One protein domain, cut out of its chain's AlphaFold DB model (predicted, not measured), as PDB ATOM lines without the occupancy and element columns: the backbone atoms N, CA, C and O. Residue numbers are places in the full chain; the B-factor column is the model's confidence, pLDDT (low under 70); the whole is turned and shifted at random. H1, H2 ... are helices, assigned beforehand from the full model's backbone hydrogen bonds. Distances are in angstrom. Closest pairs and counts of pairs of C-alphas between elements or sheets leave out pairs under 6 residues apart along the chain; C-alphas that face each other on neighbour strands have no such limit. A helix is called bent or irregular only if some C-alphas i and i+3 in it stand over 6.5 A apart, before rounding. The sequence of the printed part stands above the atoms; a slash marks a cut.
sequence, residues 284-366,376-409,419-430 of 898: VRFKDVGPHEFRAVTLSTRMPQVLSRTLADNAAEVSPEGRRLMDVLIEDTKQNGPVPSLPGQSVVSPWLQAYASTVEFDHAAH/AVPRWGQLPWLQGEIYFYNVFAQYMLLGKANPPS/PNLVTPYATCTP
ATOM      1  N   VAL A 284     -36.481  28.886-122.545       82.70
ATOM      2  CA  VAL A 284     -36.479  28.668-121.100       82.70
ATOM      3  C   VAL A 284     -37.456  27.536-120.783       82.70
ATOM      4  O   VAL A 284     -38.622  27.609-121.173       82.70
ATOM      5  N   ARG A 285     -37.018  26.498-120.066       84.70
ATOM      6  CA  ARG A 285     -37.877  25.368-119.658       84.70
ATOM      7  C   ARG A 285     -38.279  25.470-118.206       84.70
ATOM      8  O   ARG A 285     -37.651  26.175-117.426       84.70
ATOM      9  N   PHE A 286     -39.306  24.725-117.813       88.02
ATOM     10  CA  PHE A 286     -39.742  24.691-116.418       88.02
ATOM     11  C   PHE A 286     -38.632  24.284-115.435       88.02
ATOM     12  O   PHE A 286     -38.618  24.791-114.315       88.02
ATOM     13  N   LYS A 287     -37.715  23.387-115.829       84.90
ATOM     14  CA  LYS A 287     -36.617  22.902-114.976       84.90
ATOM     15  C   LYS A 287     -35.272  22.861-115.716       84.90
ATOM     16  O   LYS A 287     -34.808  21.787-116.100       84.90
ATOM     17  N   ASP A 288     -34.622  24.016-115.885       74.35
ATOM     18  CA  ASP A 288     -33.277  24.063-116.489       74.35
ATOM     19  C   ASP A 288     -32.139  23.895-115.462       74.35
ATOM     20  O   ASP A 288     -31.188  23.154-115.720       74.35
ATOM     21  N   VAL A 289     -32.197  24.581-114.311       71.46
ATOM     22  CA  VAL A 289     -31.083  24.680-113.342       71.46
ATOM     23  C   VAL A 289     -31.375  24.005-112.021       71.46
ATOM     24  O   VAL A 289     -30.449  23.505-111.401       71.46
ATOM     25  N   GLY A 290     -32.593  24.126-111.503       73.65
ATOM     26  CA  GLY A 290     -32.835  23.847-110.097       73.65
ATOM     27  C   GLY A 290     -34.303  23.947-109.693       73.65
ATOM     28  O   GLY A 290     -35.142  24.464-110.427       73.65
ATOM     29  N   PRO A 291     -34.650  23.469-108.490       77.79
ATOM     30  CA  PRO A 291     -36.032  23.443-108.017       77.79
ATOM     31  C   PRO A 291     -36.534  24.806-107.513       77.79
ATOM     32  O   PRO A 291     -37.696  24.929-107.131       77.79
ATOM     33  N   HIS A 292     -35.664  25.816-107.432       79.09
ATOM     34  CA  HIS A 292     -35.963  27.098-106.784       79.09
ATOM     35  C   HIS A 292     -36.199  28.256-107.749       79.09
ATOM     36  O   HIS A 292     -36.561  29.348-107.314       79.09
ATOM     37  N   GLU A 293     -36.004  28.012-109.038       83.12
ATOM     38  CA  GLU A 293     -36.293  28.969-110.094       83.12
ATOM     39  C   GLU A 293     -37.785  29.291-110.094       83.12
ATOM     40  O   GLU A 293     -38.622  28.430-109.798       83.12
ATOM     41  N   PHE A 294     -38.145  30.527-110.433       87.96
ATOM     42  CA  PHE A 294     -39.543  30.944-110.354       87.96
ATOM     43  C   PHE A 294     -40.451  30.066-111.222       87.96
ATOM     44  O   PHE A 294     -41.553  29.706-110.806       87.96
ATOM     45  N   ARG A 295     -39.966  29.659-112.395       90.15
ATOM     46  CA  ARG A 295     -40.653  28.727-113.295       90.15
ATOM     47  C   ARG A 295     -40.808  27.314-112.728       90.15
ATOM     48  O   ARG A 295     -41.899  26.754-112.808       90.15
ATOM     49  N   ALA A 296     -39.797  26.779-112.044       89.38
ATOM     50  CA  ALA A 296     -39.886  25.479-111.372       89.38
ATOM     51  C   ALA A 296     -40.901  25.506-110.212       89.38
ATOM     52  O   ALA A 296     -41.685  24.570-110.022       89.38
ATOM     53  N   VAL A 297     -40.942  26.610-109.458       90.23
ATOM     54  CA  VAL A 297     -41.950  26.850-108.410       90.23
ATOM     55  C   VAL A 297     -43.343  27.050-109.016       90.23
ATOM     56  O   VAL A 297     -44.340  26.603-108.447       90.23
ATOM     57  N   THR A 298     -43.432  27.694-110.179       92.40
ATOM     58  CA  THR A 298     -44.697  27.880-110.900       92.40
ATOM     59  C   THR A 298     -45.309  26.532-111.272       92.40
ATOM     60  O   THR A 298     -46.465  26.296-110.917       92.40
ATOM     61  N   LEU A 299     -44.514  25.623-111.848       93.64
ATOM     62  CA  LEU A 299     -44.930  24.252-112.162       93.64
ATOM     63  C   LEU A 299     -45.368  23.472-110.918       93.64
ATOM     64  O   LEU A 299     -46.480  22.958-110.858       93.64
ATOM     65  N   SER A 300     -44.490  23.388-109.919       91.70
ATOM     66  CA  SER A 300     -44.680  22.475-108.784       91.70
ATOM     67  C   SER A 300     -45.676  22.975-107.737       91.70
ATOM     68  O   SER A 300     -46.178  22.186-106.939       91.70
ATOM     69  N   THR A 301     -45.951  24.283-107.695       92.52
ATOM     70  CA  THR A 301     -46.752  24.899-106.627       92.52
ATOM     71  C   THR A 301     -47.916  25.725-107.166       92.52
ATOM     72  O   THR A 301     -49.059  25.478-106.788       92.52
ATOM     73  N   ARG A 302     -47.657  26.711-108.035       90.84
ATOM     74  CA  ARG A 302     -48.676  27.710-108.413       90.84
ATOM     75  C   ARG A 302     -49.760  27.128-109.311       90.84
ATOM     76  O   ARG A 302     -50.941  27.283-109.015       90.84
ATOM     77  N   MET A 303     -49.358  26.418-110.360       92.37
ATOM     78  CA  MET A 303     -50.273  25.741-111.280       92.37
ATOM     79  C   MET A 303     -51.217  24.770-110.524       92.37
ATOM     80  O   MET A 303     -52.435  24.942-110.616       92.37
ATOM     81  N   PRO A 304     -50.720  23.850-109.670       92.08
ATOM     82  CA  PRO A 304     -51.567  23.005-108.825       92.08
ATOM     83  C   PRO A 304     -52.532  23.757-107.897       92.08
ATOM     84  O   PRO A 304     -53.656  23.299-107.671       92.08
ATOM     85  N   GLN A 305     -52.110  24.896-107.336       90.59
ATOM     86  CA  GLN A 305     -52.942  25.705-106.438       90.59
ATOM     87  C   GLN A 305     -54.121  26.341-107.174       90.59
ATOM     88  O   GLN A 305     -55.243  26.295-106.663       90.59
ATOM     89  N   VAL A 306     -53.885  26.889-108.372       86.05
ATOM     90  CA  VAL A 306     -54.948  27.441-109.227       86.05
ATOM     91  C   VAL A 306     -55.977  26.357-109.549       86.05
ATOM     92  O   VAL A 306     -57.165  26.563-109.312       86.05
ATOM     93  N   LEU A 307     -55.523  25.175-109.978       86.92
ATOM     94  CA  LEU A 307     -56.402  24.045-110.298       86.92
ATOM     95  C   LEU A 307     -57.234  23.600-109.102       86.92
ATOM     96  O   LEU A 307     -58.449  23.478-109.220       86.92
ATOM     97  N   SER A 308     -56.595  23.397-107.949       91.37
ATOM     98  CA  SER A 308     -57.281  22.957-106.729       91.37
ATOM     99  C   SER A 308     -58.381  23.936-106.313       91.37
ATOM    100  O   SER A 308     -59.499  23.521-106.014       91.37
ATOM    101  N   ARG A 309     -58.074  25.240-106.318       89.87
ATOM    102  CA  ARG A 309     -59.016  26.294-105.920       89.87
ATOM    103  C   ARG A 309     -60.196  26.371-106.882       89.87
ATOM    104  O   ARG A 309     -61.341  26.254-106.456       89.87
ATOM    105  N   THR A 310     -59.917  26.510-108.174       89.66
ATOM    106  CA  THR A 310     -60.969  26.648-109.181       89.66
ATOM    107  C   THR A 310     -61.813  25.377-109.279       89.66
ATOM    108  O   THR A 310     -63.030  25.471-109.416       89.66
ATOM    109  N   LEU A 311     -61.223  24.185-109.136       90.95
ATOM    110  CA  LEU A 311     -61.984  22.934-109.089       90.95
ATOM    111  C   LEU A 311     -62.925  22.885-107.882       90.95
ATOM    112  O   LEU A 311     -64.082  22.501-108.041       90.95
ATOM    113  N   ALA A 312     -62.456  23.289-106.697       91.56
ATOM    114  CA  ALA A 312     -63.276  23.326-105.489       91.56
ATOM    115  C   ALA A 312     -64.475  24.276-105.646       91.56
ATOM    116  O   ALA A 312     -65.604  23.904-105.322       91.56
ATOM    117  N   ASP A 313     -64.246  25.455-106.226       88.77
ATOM    118  CA  ASP A 313     -65.279  26.470-106.455       88.77
ATOM    119  C   ASP A 313     -66.332  26.047-107.487       88.77
ATOM    120  O   ASP A 313     -67.461  26.532-107.475       88.77
ATOM    121  N   ASN A 314     -65.982  25.099-108.354       91.90
ATOM    122  CA  ASN A 314     -66.814  24.635-109.458       91.90
ATOM    123  C   ASN A 314     -67.226  23.162-109.317       91.90
ATOM    124  O   ASN A 314     -67.734  22.566-110.272       91.90
ATOM    125  N   ALA A 315     -67.014  22.562-108.142       88.60
ATOM    126  CA  ALA A 315     -67.072  21.117-107.964       88.60
ATOM    127  C   ALA A 315     -68.413  20.519-108.393       88.60
ATOM    128  O   ALA A 315     -68.412  19.444-108.973       88.60
ATOM    129  N   ALA A 316     -69.543  21.194-108.170       89.97
ATOM    130  CA  ALA A 316     -70.871  20.677-108.517       89.97
ATOM    131  C   ALA A 316     -71.116  20.534-110.035       89.97
ATOM    132  O   ALA A 316     -71.937  19.717-110.454       89.97
ATOM    133  N   GLU A 317     -70.401  21.306-110.850       89.75
ATOM    134  CA  GLU A 317     -70.658  21.458-112.286       89.75
ATOM    135  C   GLU A 317     -69.654  20.672-113.148       89.75
ATOM    136  O   GLU A 317     -69.906  20.388-114.316       89.75
ATOM    137  N   VAL A 318     -68.529  20.239-112.572       90.91
ATOM    138  CA  VAL A 318     -67.550  19.382-113.261       90.91
ATOM    139  C   VAL A 318     -68.030  17.922-113.270       90.91
ATOM    140  O   VAL A 318     -68.618  17.434-112.298       90.91
ATOM    141  N   SER A 319     -67.806  17.193-114.367       91.28
ATOM    142  CA  SER A 319     -68.163  15.769-114.454       91.28
ATOM    143  C   SER A 319     -67.262  14.901-113.553       91.28
ATOM    144  O   SER A 319     -66.158  15.316-113.199       91.28
ATOM    145  N   PRO A 320     -67.692  13.686-113.148       91.43
ATOM    146  CA  PRO A 320     -66.833  12.779-112.382       91.43
ATOM    147  C   PRO A 320     -65.502  12.469-113.079       91.43
ATOM    148  O   PRO A 320     -64.468  12.460-112.417       91.43
ATOM    149  N   GLU A 321     -65.523  12.275-114.400       89.17
ATOM    150  CA  GLU A 321     -64.310  12.017-115.182       89.17
ATOM    151  C   GLU A 321     -63.418  13.258-115.279       89.17
ATOM    152  O   GLU A 321     -62.214  13.159-115.058       89.17
ATOM    153  N   GLY A 322     -64.005  14.442-115.503       91.04
ATOM    154  CA  GLY A 322     -63.267  15.706-115.461       91.04
ATOM    155  C   GLY A 322     -62.556  15.904-114.120       91.04
ATOM    156  O   GLY A 322     -61.367  16.203-114.100       91.04
ATOM    157  N   ARG A 323     -63.235  15.635-112.992       92.82
ATOM    158  CA  ARG A 323     -62.627  15.675-111.646       92.82
ATOM    159  C   ARG A 323     -61.463  14.693-111.504       92.82
ATOM    160  O   ARG A 323     -60.393  15.091-111.064       92.82
ATOM    161  N   ARG A 324     -61.641  13.437-111.930       93.65
ATOM    162  CA  ARG A 324     -60.584  12.415-111.867       93.65
ATOM    163  C   ARG A 324     -59.338  12.835-112.652       93.65
ATOM    164  O   ARG A 324     -58.227  12.706-112.151       93.65
ATOM    165  N   LEU A 325     -59.519  13.324-113.879       93.07
ATOM    166  CA  LEU A 325     -58.423  13.781-114.738       93.07
ATOM    167  C   LEU A 325     -57.726  15.027-114.174       93.07
ATOM    168  O   LEU A 325     -56.509  15.150-114.277       93.07
ATOM    169  N   MET A 326     -58.484  15.920-113.536       93.05
ATOM    170  CA  MET A 326     -57.953  17.088-112.837       93.05
ATOM    171  C   MET A 326     -57.082  16.717-111.639       93.05
ATOM    172  O   MET A 326     -55.998  17.276-111.494       93.05
ATOM    173  N   ASP A 327     -57.513  15.763-110.812       93.87
ATOM    174  CA  ASP A 327     -56.725  15.293-109.667       93.87
ATOM    175  C   ASP A 327     -55.388  14.684-110.123       93.87
ATOM    176  O   ASP A 327     -54.343  14.964-109.532       93.87
ATOM    177  N   VAL A 328     -55.405  13.918-111.220       94.68
ATOM    178  CA  VAL A 328     -54.186  13.383-111.850       94.68
ATOM    179  C   VAL A 328     -53.288  14.516-112.352       94.68
ATOM    180  O   VAL A 328     -52.107  14.540-112.027       94.68
ATOM    181  N   LEU A 329     -53.843  15.499-113.069       94.39
ATOM    182  CA  LEU A 329     -53.085  16.646-113.579       94.39
ATOM    183  C   LEU A 329     -52.426  17.467-112.454       94.39
ATOM    184  O   LEU A 329     -51.291  17.925-112.603       94.39
ATOM    185  N   ILE A 330     -53.121  17.649-111.327       93.94
ATOM    186  CA  ILE A 330     -52.597  18.329-110.135       93.94
ATOM    187  C   ILE A 330     -51.388  17.577-109.570       93.94
ATOM    188  O   ILE A 330     -50.399  18.212-109.203       93.94
ATOM    189  N   GLU A 331     -51.453  16.250-109.475       94.12
ATOM    190  CA  GLU A 331     -50.345  15.462-108.930       94.12
ATOM    191  C   GLU A 331     -49.169  15.369-109.909       94.12
ATOM    192  O   GLU A 331     -48.026  15.602-109.514       94.12
ATOM    193  N   ASP A 332     -49.437  15.140-111.197       93.72
ATOM    194  CA  ASP A 332     -48.397  15.079-112.226       93.72
ATOM    195  C   ASP A 332     -47.643  16.409-112.336       93.72
ATOM    196  O   ASP A 332     -46.419  16.422-112.429       93.72
ATOM    197  N   THR A 333     -48.312  17.557-112.250       91.88
ATOM    198  CA  THR A 333     -47.597  18.847-112.252       91.88
ATOM    199  C   THR A 333     -46.742  19.057-110.996       91.88
ATOM    200  O   THR A 333     -45.604  19.516-111.112       91.88
ATOM    201  N   LYS A 334     -47.209  18.644-109.806       92.04
ATOM    202  CA  LYS A 334     -46.413  18.701-108.560       92.04
ATOM    203  C   LYS A 334     -45.155  17.835-108.620       92.04
ATOM    204  O   LYS A 334     -44.093  18.280-108.194       92.04
ATOM    205  N   GLN A 335     -45.280  16.610-109.132       91.02
ATOM    206  CA  GLN A 335     -44.201  15.615-109.147       91.02
ATOM    207  C   GLN A 335     -43.328  15.674-110.403       91.02
ATOM    208  O   GLN A 335     -42.430  14.847-110.569       91.02
ATOM    209  N   ASN A 336     -43.573  16.637-111.298       90.44
ATOM    210  CA  ASN A 336     -42.966  16.649-112.624       90.44
ATOM    211  C   ASN A 336     -43.205  15.311-113.366       90.44
ATOM    212  O   ASN A 336     -42.270  14.666-113.834       90.44
ATOM    213  N   GLY A 337     -44.445  14.836-113.383       91.30
ATOM    214  CA  GLY A 337     -44.906  13.635-114.069       91.30
ATOM    215  C   GLY A 337     -45.048  13.813-115.588       91.30
ATOM    216  O   GLY A 337     -44.643  14.845-116.137       91.30
ATOM    217  N   PRO A 338     -45.596  12.801-116.280       91.88
ATOM    218  CA  PRO A 338     -45.808  12.838-117.724       91.88
ATOM    219  C   PRO A 338     -46.845  13.898-118.125       91.88
ATOM    220  O   PRO A 338     -47.811  14.168-117.409       91.88
ATOM    221  N   VAL A 339     -46.660  14.489-119.302       91.26
ATOM    222  CA  VAL A 339     -47.615  15.434-119.889       91.26
ATOM    223  C   VAL A 339     -48.790  14.647-120.490       91.26
ATOM    224  O   VAL A 339     -48.558  13.759-121.313       91.26
ATOM    225  N   PRO A 340     -50.051  14.936-120.119       90.03
ATOM    226  CA  PRO A 340     -51.203  14.220-120.657       90.03
ATOM    227  C   PRO A 340     -51.511  14.653-122.093       90.03
ATOM    228  O   PRO A 340     -51.233  15.790-122.482       90.03
ATOM    229  N   SER A 341     -52.143  13.772-122.870       81.46
ATOM    230  CA  SER A 341     -52.777  14.144-124.136       81.46
ATOM    231  C   SER A 341     -54.059  14.944-123.884       81.46
ATOM    232  O   SER A 341     -54.656  14.871-122.806       81.46
ATOM    233  N   LEU A 342     -54.499  15.730-124.869       76.00
ATOM    234  CA  LEU A 342     -55.790  16.411-124.763       76.00
ATOM    235  C   LEU A 342     -56.938  15.393-124.883       76.00
ATOM    236  O   LEU A 342     -56.775  14.365-125.550       76.00
ATOM    237  N   PRO A 343     -58.122  15.674-124.308       70.95
ATOM    238  CA  PRO A 343     -59.314  14.868-124.545       70.95
ATOM    239  C   PRO A 343     -59.525  14.549-126.031       70.95
ATOM    240  O   PRO A 343     -59.410  15.413-126.902       70.95
ATOM    241  N   GLY A 344     -59.786  13.273-126.314       62.79
ATOM    242  CA  GLY A 344     -59.951  12.756-127.673       62.79
ATOM    243  C   GLY A 344     -58.656  12.359-128.393       62.79
ATOM    244  O   GLY A 344     -58.739  11.754-129.459       62.79
ATOM    245  N   GLN A 345     -57.477  12.633-127.828       67.36
ATOM    246  CA  GLN A 345     -56.194  12.180-128.370       67.36
ATOM    247  C   GLN A 345     -55.696  10.929-127.639       67.36
ATOM    248  O   GLN A 345     -55.609  10.904-126.411       67.36
ATOM    249  N   SER A 346     -55.313   9.902-128.400       66.22
ATOM    250  CA  SER A 346     -54.722   8.674-127.850       66.22
ATOM    251  C   SER A 346     -53.297   8.880-127.330       66.22
ATOM    252  O   SER A 346     -52.849   8.142-126.456       66.22
ATOM    253  N   VAL A 347     -52.579   9.862-127.883       71.59
ATOM    254  CA  VAL A 347     -51.166  10.154-127.612       71.59
ATOM    255  C   VAL A 347     -50.941  11.667-127.643       71.59
ATOM    256  O   VAL A 347     -51.726  12.397-128.248       71.59
ATOM    257  N   VAL A 348     -49.880  12.151-126.992       75.93
ATOM    258  CA  VAL A 348     -49.500  13.575-127.060       75.93
ATOM    259  C   VAL A 348     -49.094  13.966-128.485       75.93
ATOM    260  O   VAL A 348     -48.603  13.129-129.247       75.93
ATOM    261  N   SER A 349     -49.283  15.236-128.852       71.44
ATOM    262  CA  SER A 349     -48.910  15.746-130.177       71.44
ATOM    263  C   SER A 349     -47.410  15.557-130.456       71.44
ATOM    264  O   SER A 349     -46.603  15.630-129.527       71.44
ATOM    265  N   PRO A 350     -46.984  15.356-131.714       68.49
ATOM    266  CA  PRO A 350     -45.575  15.084-132.014       68.49
ATOM    267  C   PRO A 350     -44.609  16.197-131.594       68.49
ATOM    268  O   PRO A 350     -43.499  15.896-131.160       68.49
ATOM    269  N   TRP A 351     -45.046  17.463-131.591       72.62
ATOM    270  CA  TRP A 351     -44.237  18.562-131.051       72.62
ATOM    271  C   TRP A 351     -43.935  18.391-129.551       72.62
ATOM    272  O   TRP A 351     -42.841  18.731-129.113       72.62
ATOM    273  N   LEU A 352     -44.858  17.824-128.760       77.25
ATOM    274  CA  LEU A 352     -44.593  17.454-127.363       77.25
ATOM    275  C   LEU A 352     -43.648  16.252-127.298       77.25
ATOM    276  O   LEU A 352     -42.715  16.247-126.498       77.25
ATOM    277  N   GLN A 353     -43.847  15.253-128.164       79.15
ATOM    278  CA  GLN A 353     -42.971  14.073-128.226       79.15
ATOM    279  C   GLN A 353     -41.512  14.455-128.512       79.15
ATOM    280  O   GLN A 353     -40.603  13.820-127.978       79.15
ATOM    281  N   ALA A 354     -41.278  15.519-129.292       73.25
ATOM    282  CA  ALA A 354     -39.943  16.046-129.575       73.25
ATOM    283  C   ALA A 354     -39.170  16.460-128.307       73.25
ATOM    284  O   ALA A 354     -37.944  16.373-128.278       73.25
ATOM    285  N   TYR A 355     -39.864  16.842-127.230       77.48
ATOM    286  CA  TYR A 355     -39.234  17.201-125.956       77.48
ATOM    287  C   TYR A 355     -38.925  16.002-125.053       77.48
ATOM    288  O   TYR A 355     -38.190  16.153-124.078       77.48
ATOM    289  N   ALA A 356     -39.426  14.802-125.359       76.29
ATOM    290  CA  ALA A 356     -39.273  13.641-124.480       76.29
ATOM    291  C   ALA A 356     -37.810  13.189-124.310       76.29
ATOM    292  O   ALA A 356     -37.455  12.625-123.273       76.29
ATOM    293  N   SER A 357     -36.946  13.471-125.290       69.64
ATOM    294  CA  SER A 357     -35.502  13.197-125.239       69.64
ATOM    295  C   SER A 357     -34.667  14.352-124.672       69.64
ATOM    296  O   SER A 357     -33.453  14.211-124.514       69.64
ATOM    297  N   THR A 358     -35.285  15.493-124.353       68.79
ATOM    298  CA  THR A 358     -34.560  16.673-123.875       68.79
ATOM    299  C   THR A 358     -34.123  16.478-122.417       68.79
ATOM    300  O   THR A 358     -34.923  16.099-121.563       68.79
ATOM    301  N   VAL A 359     -32.857  16.757-122.097       65.10
ATOM    302  CA  VAL A 359     -32.305  16.592-120.739       65.10
ATOM    303  C   VAL A 359     -32.732  17.753-119.831       65.10
ATOM    304  O   VAL A 359     -32.374  18.898-120.102       65.10
ATOM    305  N   GLU A 360     -33.477  17.476-118.757       69.86
ATOM    306  CA  GLU A 360     -33.841  18.444-117.699       69.86
ATOM    307  C   GLU A 360     -32.810  18.478-116.549       69.86
ATOM    308  O   GLU A 360     -31.918  17.627-116.493       69.86
ATOM    309  N   PHE A 361     -32.928  19.446-115.624       62.68
ATOM    310  CA  PHE A 361     -32.019  19.621-114.473       62.68
ATOM    311  C   PHE A 361     -31.726  18.320-113.707       62.68
ATOM    312  O   PHE A 361     -30.596  18.054-113.311       62.68
ATOM    313  N   ASP A 362     -32.752  17.498-113.520       62.13
ATOM    314  CA  ASP A 362     -32.731  16.247-112.768       62.13
ATOM    315  C   ASP A 362     -31.853  15.167-113.433       62.13
ATOM    316  O   ASP A 362     -31.694  14.079-112.881       62.13
ATOM    317  N   HIS A 363     -31.360  15.422-114.654       55.81
ATOM    318  CA  HIS A 363     -30.728  14.464-115.567       55.81
ATOM    319  C   HIS A 363     -31.585  13.225-115.880       55.81
ATOM    320  O   HIS A 363     -31.109  12.259-116.476       55.81
ATOM    321  N   ALA A 364     -32.871  13.265-115.535       50.80
ATOM    322  CA  ALA A 364     -33.845  12.246-115.865       50.80
ATOM    323  C   ALA A 364     -34.375  12.483-117.285       50.80
ATOM    324  O   ALA A 364     -35.490  12.961-117.478       50.80
ATOM    325  N   ALA A 365     -33.576  12.142-118.297       50.22
ATOM    326  CA  ALA A 365     -34.170  11.788-119.580       50.22
ATOM    327  C   ALA A 365     -34.915  10.463-119.376       50.22
ATOM    328  O   ALA A 365     -34.369   9.539-118.762       50.22
ATOM    329  N   HIS A 366     -36.146  10.334-119.877       47.67
ATOM    330  CA  HIS A 366     -36.693   8.994-120.055       47.67
ATOM    331  C   HIS A 366     -35.688   8.234-120.928       47.67
ATOM    332  O   HIS A 366     -35.437   8.634-122.063       47.67
ATOM    333  N   ALA A 376     -43.105   8.581-127.428       73.75
ATOM    334  CA  ALA A 376     -42.377   9.160-126.310       73.75
ATOM    335  C   ALA A 376     -43.177  10.318-125.696       73.75
ATOM    336  O   ALA A 376     -43.575  11.241-126.403       73.75
ATOM    337  N   VAL A 377     -43.417  10.273-124.386       83.64
ATOM    338  CA  VAL A 377     -44.167  11.307-123.658       83.64
ATOM    339  C   VAL A 377     -43.184  12.131-122.827       83.64
ATOM    340  O   VAL A 377     -42.436  11.540-122.044       83.64
ATOM    341  N   PRO A 378     -43.149  13.469-122.975       83.55
ATOM    342  CA  PRO A 378     -42.298  14.304-122.144       83.55
ATOM    343  C   PRO A 378     -42.858  14.414-120.722       83.55
ATOM    344  O   PRO A 378     -44.059  14.272-120.483       83.55
ATOM    345  N   ARG A 379     -41.982  14.738-119.780       90.24
ATOM    346  CA  ARG A 379     -42.327  15.260-118.458       90.24
ATOM    347  C   ARG A 379     -42.498  16.773-118.532       90.24
ATOM    348  O   ARG A 379     -41.904  17.429-119.389       90.24
ATOM    349  N   TRP A 380     -43.268  17.347-117.613       91.86
ATOM    350  CA  TRP A 380     -43.529  18.792-117.593       91.86
ATOM    351  C   TRP A 380     -42.255  19.653-117.557       91.86
ATOM    352  O   TRP A 380     -42.176  20.668-118.237       91.86
ATOM    353  N   GLY A 381     -41.235  19.225-116.819       89.16
ATOM    354  CA  GLY A 381     -39.952  19.896-116.623       89.16
ATOM    355  C   GLY A 381     -39.107  19.987-117.889       89.16
ATOM    356  O   GLY A 381     -38.308  20.917-118.016       89.16
ATOM    357  N   GLN A 382     -39.337  19.081-118.848       84.16
ATOM    358  CA  GLN A 382     -38.685  19.079-120.158       84.16
ATOM    359  C   GLN A 382     -39.278  20.129-121.103       84.16
ATOM    360  O   GLN A 382     -38.606  20.540-122.050       84.16
ATOM    361  N   LEU A 383     -40.519  20.572-120.866       86.31
ATOM    362  CA  LEU A 383     -41.184  21.529-121.740       86.31
ATOM    363  C   LEU A 383     -40.656  22.956-121.531       86.31
ATOM    364  O   LEU A 383     -40.395  23.365-120.391       86.31
ATOM    365  N   PRO A 384     -40.579  23.757-122.610       86.31
ATOM    366  CA  PRO A 384     -40.478  25.204-122.509       86.31
ATOM    367  C   PRO A 384     -41.564  25.750-121.583       86.31
ATOM    368  O   PRO A 384     -42.729  25.359-121.700       86.31
ATOM    369  N   TRP A 385     -41.195  26.654-120.679       91.22
ATOM    370  CA  TRP A 385     -42.106  27.182-119.670       91.22
ATOM    371  C   TRP A 385     -43.329  27.822-120.333       91.22
ATOM    372  O   TRP A 385     -44.455  27.443-120.024       91.22
ATOM    373  N   LEU A 386     -43.126  28.727-121.291       89.99
ATOM    374  CA  LEU A 386     -44.223  29.411-121.977       89.99
ATOM    375  C   LEU A 386     -45.201  28.437-122.648       89.99
ATOM    376  O   LEU A 386     -46.402  28.478-122.385       89.99
ATOM    377  N   GLN A 387     -44.699  27.555-123.510       87.93
ATOM    378  CA  GLN A 387     -45.533  26.625-124.269       87.93
ATOM    379  C   GLN A 387     -46.215  25.605-123.350       87.93
ATOM    380  O   GLN A 387     -47.405  25.335-123.515       87.93
ATOM    381  N   GLY A 388     -45.499  25.068-122.361       89.62
ATOM    382  CA  GLY A 388     -46.048  24.101-121.417       89.62
ATOM    383  C   GLY A 388     -47.101  24.711-120.487       89.62
ATOM    384  O   GLY A 388     -48.136  24.092-120.252       89.62
ATOM    385  N   GLU A 389     -46.912  25.947-120.021       92.65
ATOM    386  CA  GLU A 389     -47.906  26.649-119.199       92.65
ATOM    387  C   GLU A 389     -49.190  26.932-119.995       92.65
ATOM    388  O   GLU A 389     -50.294  26.689-119.515       92.65
ATOM    389  N   ILE A 390     -49.071  27.367-121.253       89.87
ATOM    390  CA  ILE A 390     -50.227  27.532-122.149       89.87
ATOM    391  C   ILE A 390     -50.935  26.191-122.402       89.87
ATOM    392  O   ILE A 390     -52.165  26.108-122.326       89.87
ATOM    393  N   TYR A 391     -50.178  25.127-122.685       88.63
ATOM    394  CA  TYR A 391     -50.739  23.794-122.906       88.63
ATOM    395  C   TYR A 391     -51.523  23.305-121.682       88.63
ATOM    396  O   TYR A 391     -52.636  22.799-121.814       88.63
ATOM    397  N   PHE A 392     -50.993  23.537-120.483       91.26
ATOM    398  CA  PHE A 392     -51.666  23.218-119.232       91.26
ATOM    399  C   PHE A 392     -53.035  23.894-119.095       91.26
ATOM    400  O   PHE A 392     -54.010  23.212-118.782       91.26
ATOM    401  N   TYR A 393     -53.144  25.198-119.371       89.68
ATOM    402  CA  TYR A 393     -54.439  25.889-119.303       89.68
ATOM    403  C   TYR A 393     -55.430  25.394-120.359       89.68
ATOM    404  O   TYR A 393     -56.633  25.382-120.102       89.68
ATOM    405  N   ASN A 394     -54.943  24.919-121.510       85.59
ATOM    406  CA  ASN A 394     -55.792  24.234-122.478       85.59
ATOM    407  C   ASN A 394     -56.321  22.918-121.901       85.59
ATOM    408  O   ASN A 394     -57.536  22.763-121.828       85.59
ATOM    409  N   VAL A 395     -55.451  22.008-121.435       87.45
ATOM    410  CA  VAL A 395     -55.854  20.732-120.800       87.45
ATOM    411  C   VAL A 395     -56.867  20.987-119.680       87.45
ATOM    412  O   VAL A 395     -57.935  20.375-119.650       87.45
ATOM    413  N   PHE A 396     -56.557  21.942-118.804       89.96
ATOM    414  CA  PHE A 396     -57.402  22.343-117.688       89.96
ATOM    415  C   PHE A 396     -58.800  22.769-118.149       89.96
ATOM    416  O   PHE A 396     -59.797  22.223-117.672       89.96
ATOM    417  N   ALA A 397     -58.897  23.688-119.114       85.69
ATOM    418  CA  ALA A 397     -60.186  24.149-119.621       85.69
ATOM    419  C   ALA A 397     -61.021  23.006-120.220       85.69
ATOM    420  O   ALA A 397     -62.236  22.962-120.015       85.69
ATOM    421  N   GLN A 398     -60.390  22.045-120.905       83.81
ATOM    422  CA  GLN A 398     -61.116  20.898-121.458       83.81
ATOM    423  C   GLN A 398     -61.632  19.956-120.374       83.81
ATOM    424  O   GLN A 398     -62.774  19.507-120.455       83.81
ATOM    425  N   TYR A 399     -60.834  19.677-119.342       89.80
ATOM    426  CA  TYR A 399     -61.266  18.828-118.230       89.80
ATOM    427  C   TYR A 399     -62.413  19.462-117.437       89.80
ATOM    428  O   TYR A 399     -63.360  18.766-117.065       89.80
ATOM    429  N   MET A 400     -62.389  20.786-117.251       88.99
ATOM    430  CA  MET A 400     -63.474  21.536-116.603       88.99
ATOM    431  C   MET A 400     -64.797  21.470-117.367       88.99
ATOM    432  O   MET A 400     -65.866  21.501-116.755       88.99
ATOM    433  N   LEU A 401     -64.725  21.379-118.696       85.14
ATOM    434  CA  LEU A 401     -65.882  21.344-119.584       85.14
ATOM    435  C   LEU A 401     -66.222  19.926-120.052       85.14
ATOM    436  O   LEU A 401     -67.127  19.771-120.864       85.14
ATOM    437  N   LEU A 402     -65.551  18.880-119.564       84.84
ATOM    438  CA  LEU A 402     -65.778  17.515-120.036       84.84
ATOM    439  C   LEU A 402     -67.199  17.033-119.695       84.84
ATOM    440  O   LEU A 402     -67.674  17.179-118.562       84.84
ATOM    441  N   GLY A 403     -67.884  16.461-120.686       79.99
ATOM    442  CA  GLY A 403     -69.236  15.914-120.580       79.99
ATOM    443  C   GLY A 403     -69.316  14.638-119.736       79.99
ATOM    444  O   GLY A 403     -68.334  14.182-119.154       79.99
ATOM    445  N   LYS A 404     -70.519  14.056-119.636       67.66
ATOM    446  CA  LYS A 404     -70.788  12.850-118.822       67.66
ATOM    447  C   LYS A 404     -70.583  11.522-119.573       67.66
ATOM    448  O   LYS A 404     -70.872  10.473-119.007       67.66
ATOM    449  N   ALA A 405     -70.132  11.538-120.827       55.96
ATOM    450  CA  ALA A 405     -70.088  10.337-121.655       55.96
ATOM    451  C   ALA A 405     -68.932   9.394-121.267       55.96
ATOM    452  O   ALA A 405     -67.775   9.808-121.222       55.96
ATOM    453  N   ASN A 406     -69.267   8.118-121.025       42.98
ATOM    454  CA  ASN A 406     -68.313   7.007-120.958       42.98
ATOM    455  C   ASN A 406     -67.375   7.062-122.178       42.98
ATOM    456  O   ASN A 406     -67.868   7.380-123.267       42.98
ATOM    457  N   PRO A 407     -66.075   6.710-122.056       41.81
ATOM    458  CA  PRO A 407     -65.288   6.414-123.248       41.81
ATOM    459  C   PRO A 407     -66.114   5.414-124.065       41.81
ATOM    460  O   PRO A 407     -66.616   4.450-123.471       41.81
ATOM    461  N   PRO A 408     -66.374   5.668-125.360       39.46
ATOM    462  CA  PRO A 408     -67.163   4.737-126.144       39.46
ATOM    463  C   PRO A 408     -66.504   3.370-125.977       39.46
ATOM    464  O   PRO A 408     -65.295   3.234-126.177       39.46
ATOM    465  N   SER A 409     -67.276   2.374-125.525       35.92
ATOM    466  CA  SER A 409     -66.855   0.981-125.647       35.92
ATOM    467  C   SER A 409     -66.365   0.835-127.074       35.92
ATOM    468  O   SER A 409     -67.111   1.237-127.963       35.92
ATOM    469  N   PRO A 419     -63.755  14.847-130.594       42.73
ATOM    470  CA  PRO A 419     -63.598  16.253-130.881       42.73
ATOM    471  C   PRO A 419     -62.816  16.994-129.782       42.73
ATOM    472  O   PRO A 419     -62.926  16.652-128.610       42.73
ATOM    473  N   ASN A 420     -61.993  17.980-130.161       48.08
ATOM    474  CA  ASN A 420     -61.102  18.719-129.249       48.08
ATOM    475  C   ASN A 420     -61.444  20.220-129.250       48.08
ATOM    476  O   ASN A 420     -61.722  20.799-130.290       48.08
ATOM    477  N   LEU A 421     -61.436  20.855-128.084       47.01
ATOM    478  CA  LEU A 421     -61.698  22.288-127.887       47.01
ATOM    479  C   LEU A 421     -60.723  23.227-128.615       47.01
ATOM    480  O   LEU A 421     -60.969  24.426-128.727       47.01
ATOM    481  N   VAL A 422     -59.589  22.691-129.052       44.40
ATOM    482  CA  VAL A 422     -58.461  23.466-129.534       44.40
ATOM    483  C   VAL A 422     -58.268  23.180-131.022       44.40
ATOM    484  O   VAL A 422     -58.168  22.028-131.444       44.40
ATOM    485  N   THR A 423     -58.259  24.251-131.822       42.36
ATOM    486  CA  THR A 423     -58.126  24.198-133.285       42.36
ATOM    487  C   THR A 423     -56.890  23.410-133.722       42.36
ATOM    488  O   THR A 423     -55.884  23.443-133.009       42.36
ATOM    489  N   PRO A 424     -56.891  22.800-134.920       38.27
ATOM    490  CA  PRO A 424     -55.776  21.994-135.427       38.27
ATOM    491  C   PRO A 424     -54.423  22.722-135.507       38.27
ATOM    492  O   PRO A 424     -53.409  22.067-135.698       38.27
ATOM    493  N   TYR A 425     -54.354  24.041-135.311       40.14
ATOM    494  CA  TYR A 425     -53.100  24.809-135.232       40.14
ATOM    495  C   TYR A 425     -52.363  24.698-133.882       40.14
ATOM    496  O   TYR A 425     -51.207  25.081-133.772       40.14
ATOM    497  N   ALA A 426     -53.019  24.153-132.859       36.16
ATOM    498  CA  ALA A 426     -52.488  23.928-131.511       36.16
ATOM    499  C   ALA A 426     -51.669  22.652-131.336       36.16
ATOM    500  O   ALA A 426     -50.920  22.454-130.378       36.16
ATOM    501  N   THR A 427     -51.973  21.713-132.220       37.90
ATOM    502  CA  THR A 427     -51.757  20.282-132.042       37.90
ATOM    503  C   THR A 427     -51.344  19.618-133.350       37.90
ATOM    504  O   THR A 427     -50.928  18.463-133.306       37.90
ATOM    505  N   CYS A 428     -51.403  20.363-134.463       32.46
ATOM    506  CA  CYS A 428     -51.342  19.930-135.855       32.46
ATOM    507  C   CYS A 428     -52.322  18.767-136.127       32.46
ATOM    508  O   CYS A 428     -52.199  17.704-135.543       32.46
ATOM    509  N   THR A 429     -53.322  18.915-136.999       31.81
ATOM    510  CA  THR A 429     -53.895  17.767-137.751       31.81
ATOM    511  C   THR A 429     -54.872  18.232-138.836       31.81
ATOM    512  O   THR A 429     -55.939  18.748-138.513       31.81
ATOM    513  N   PRO A 430     -54.581  17.959-140.121       25.47
ATOM    514  CA  PRO A 430     -55.632  17.681-141.096       25.47
ATOM    515  C   PRO A 430     -55.332  16.387-141.873       25.47
ATOM    516  O   PRO A 430     -54.700  16.359-142.921       25.47
TER     517      PRO A 430
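What this domain is: This is residues 284 to 366, 376 to 409 and 419 to 430 of the 898 residues of an uncharacterized protein of Trypanosoma brucei brucei (strain 927/4 GUTat10.1) (UniProt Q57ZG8). Three helices, H1, H2 and H4, stand side by side as a small bundle whose centres make a triangle, and H1 and H4 only just touch. H3 and the loops of residues 341 to 349 and 419 to 430 lie beyond H4 on the side away from H1, while residues 357 to 366 lie beyond the end of the bundle where H1 and H4 begin. The printed part has 129 residues with four named helices, H1, H2, H3 and H4 in chain order, and no named strand. Its class is all helix, though the named helices hold 56 of the 129 residues, under half. The whole is compact, with a radius of gyration of the C-alphas of 14.7 A and spans of 41 by 36 by 24 A.

Where its parts are: The printed part begins at Val 284. H1, residues 294 to 313, starts with C-alpha 294 at (-39.543, 30.944, -110.354) and is 26.4 A long from first to last C-alpha. It has a kink of 34 degrees near residue 301 and is only just irregular: C-alphas 300 and 303 are 6.9 A apart. H2, residues 320 to 335, is 23.0 A long and starts with C-alpha 320 at (-66.833, 12.779, -112.382). H3, residues 350 to 353, is 4.7 A long. H4, residues 385 to 400, is 22.3 A long and ends with C-alpha 400 at (-63.474, 21.536, -116.603).

How they stand to each other: H1, H2 and H4 form an up and down bundle, each running against the one before it. H1 and H2 are a helical hairpin; they touch at a shallow tilt of 22 degrees, with the closest C-alphas, those of Ser 300 and Lys 334, 4.2 A apart. H2 touches H4 with residues 322 to 326 alone, and H4 touches H2 with residues 396 to 400 alone. Their closest C-alphas, of Gly 322 and Tyr 399, are 4.6 A apart, and the two run opposite ways at a shallow tilt of 22 degrees. H1 and H4 only just touch, with 3 pairs of C-alphas within 8 A; the closest, of Arg 295 and Trp 385, are 6.7 A apart. They run the same way at a shallow tilt of 13 degrees. H3 is apart from H1, H2 and H4. In H2 and H4 every O i to N i+4 pair is within hydrogen-bond range, in H1 14 of 16 are, and H3 is too short for such a pair.

The domain as a whole: The C-alphas of Val 289 and Ser 409, the two farthest apart, are 44.6 A apart. Residues 367 to 375 are not printed, with 8.5 A between C-alphas 366 and 376; residues 410 to 418 are not printed, with 16.5 A between C-alphas 409 and 419. The link from H2 to H3 is long, 14 residues. The mean pLDDT of the printed part is 77.9, with 32 residues under 70, among them 357 to 366, 404 to 409 and 419 to 430.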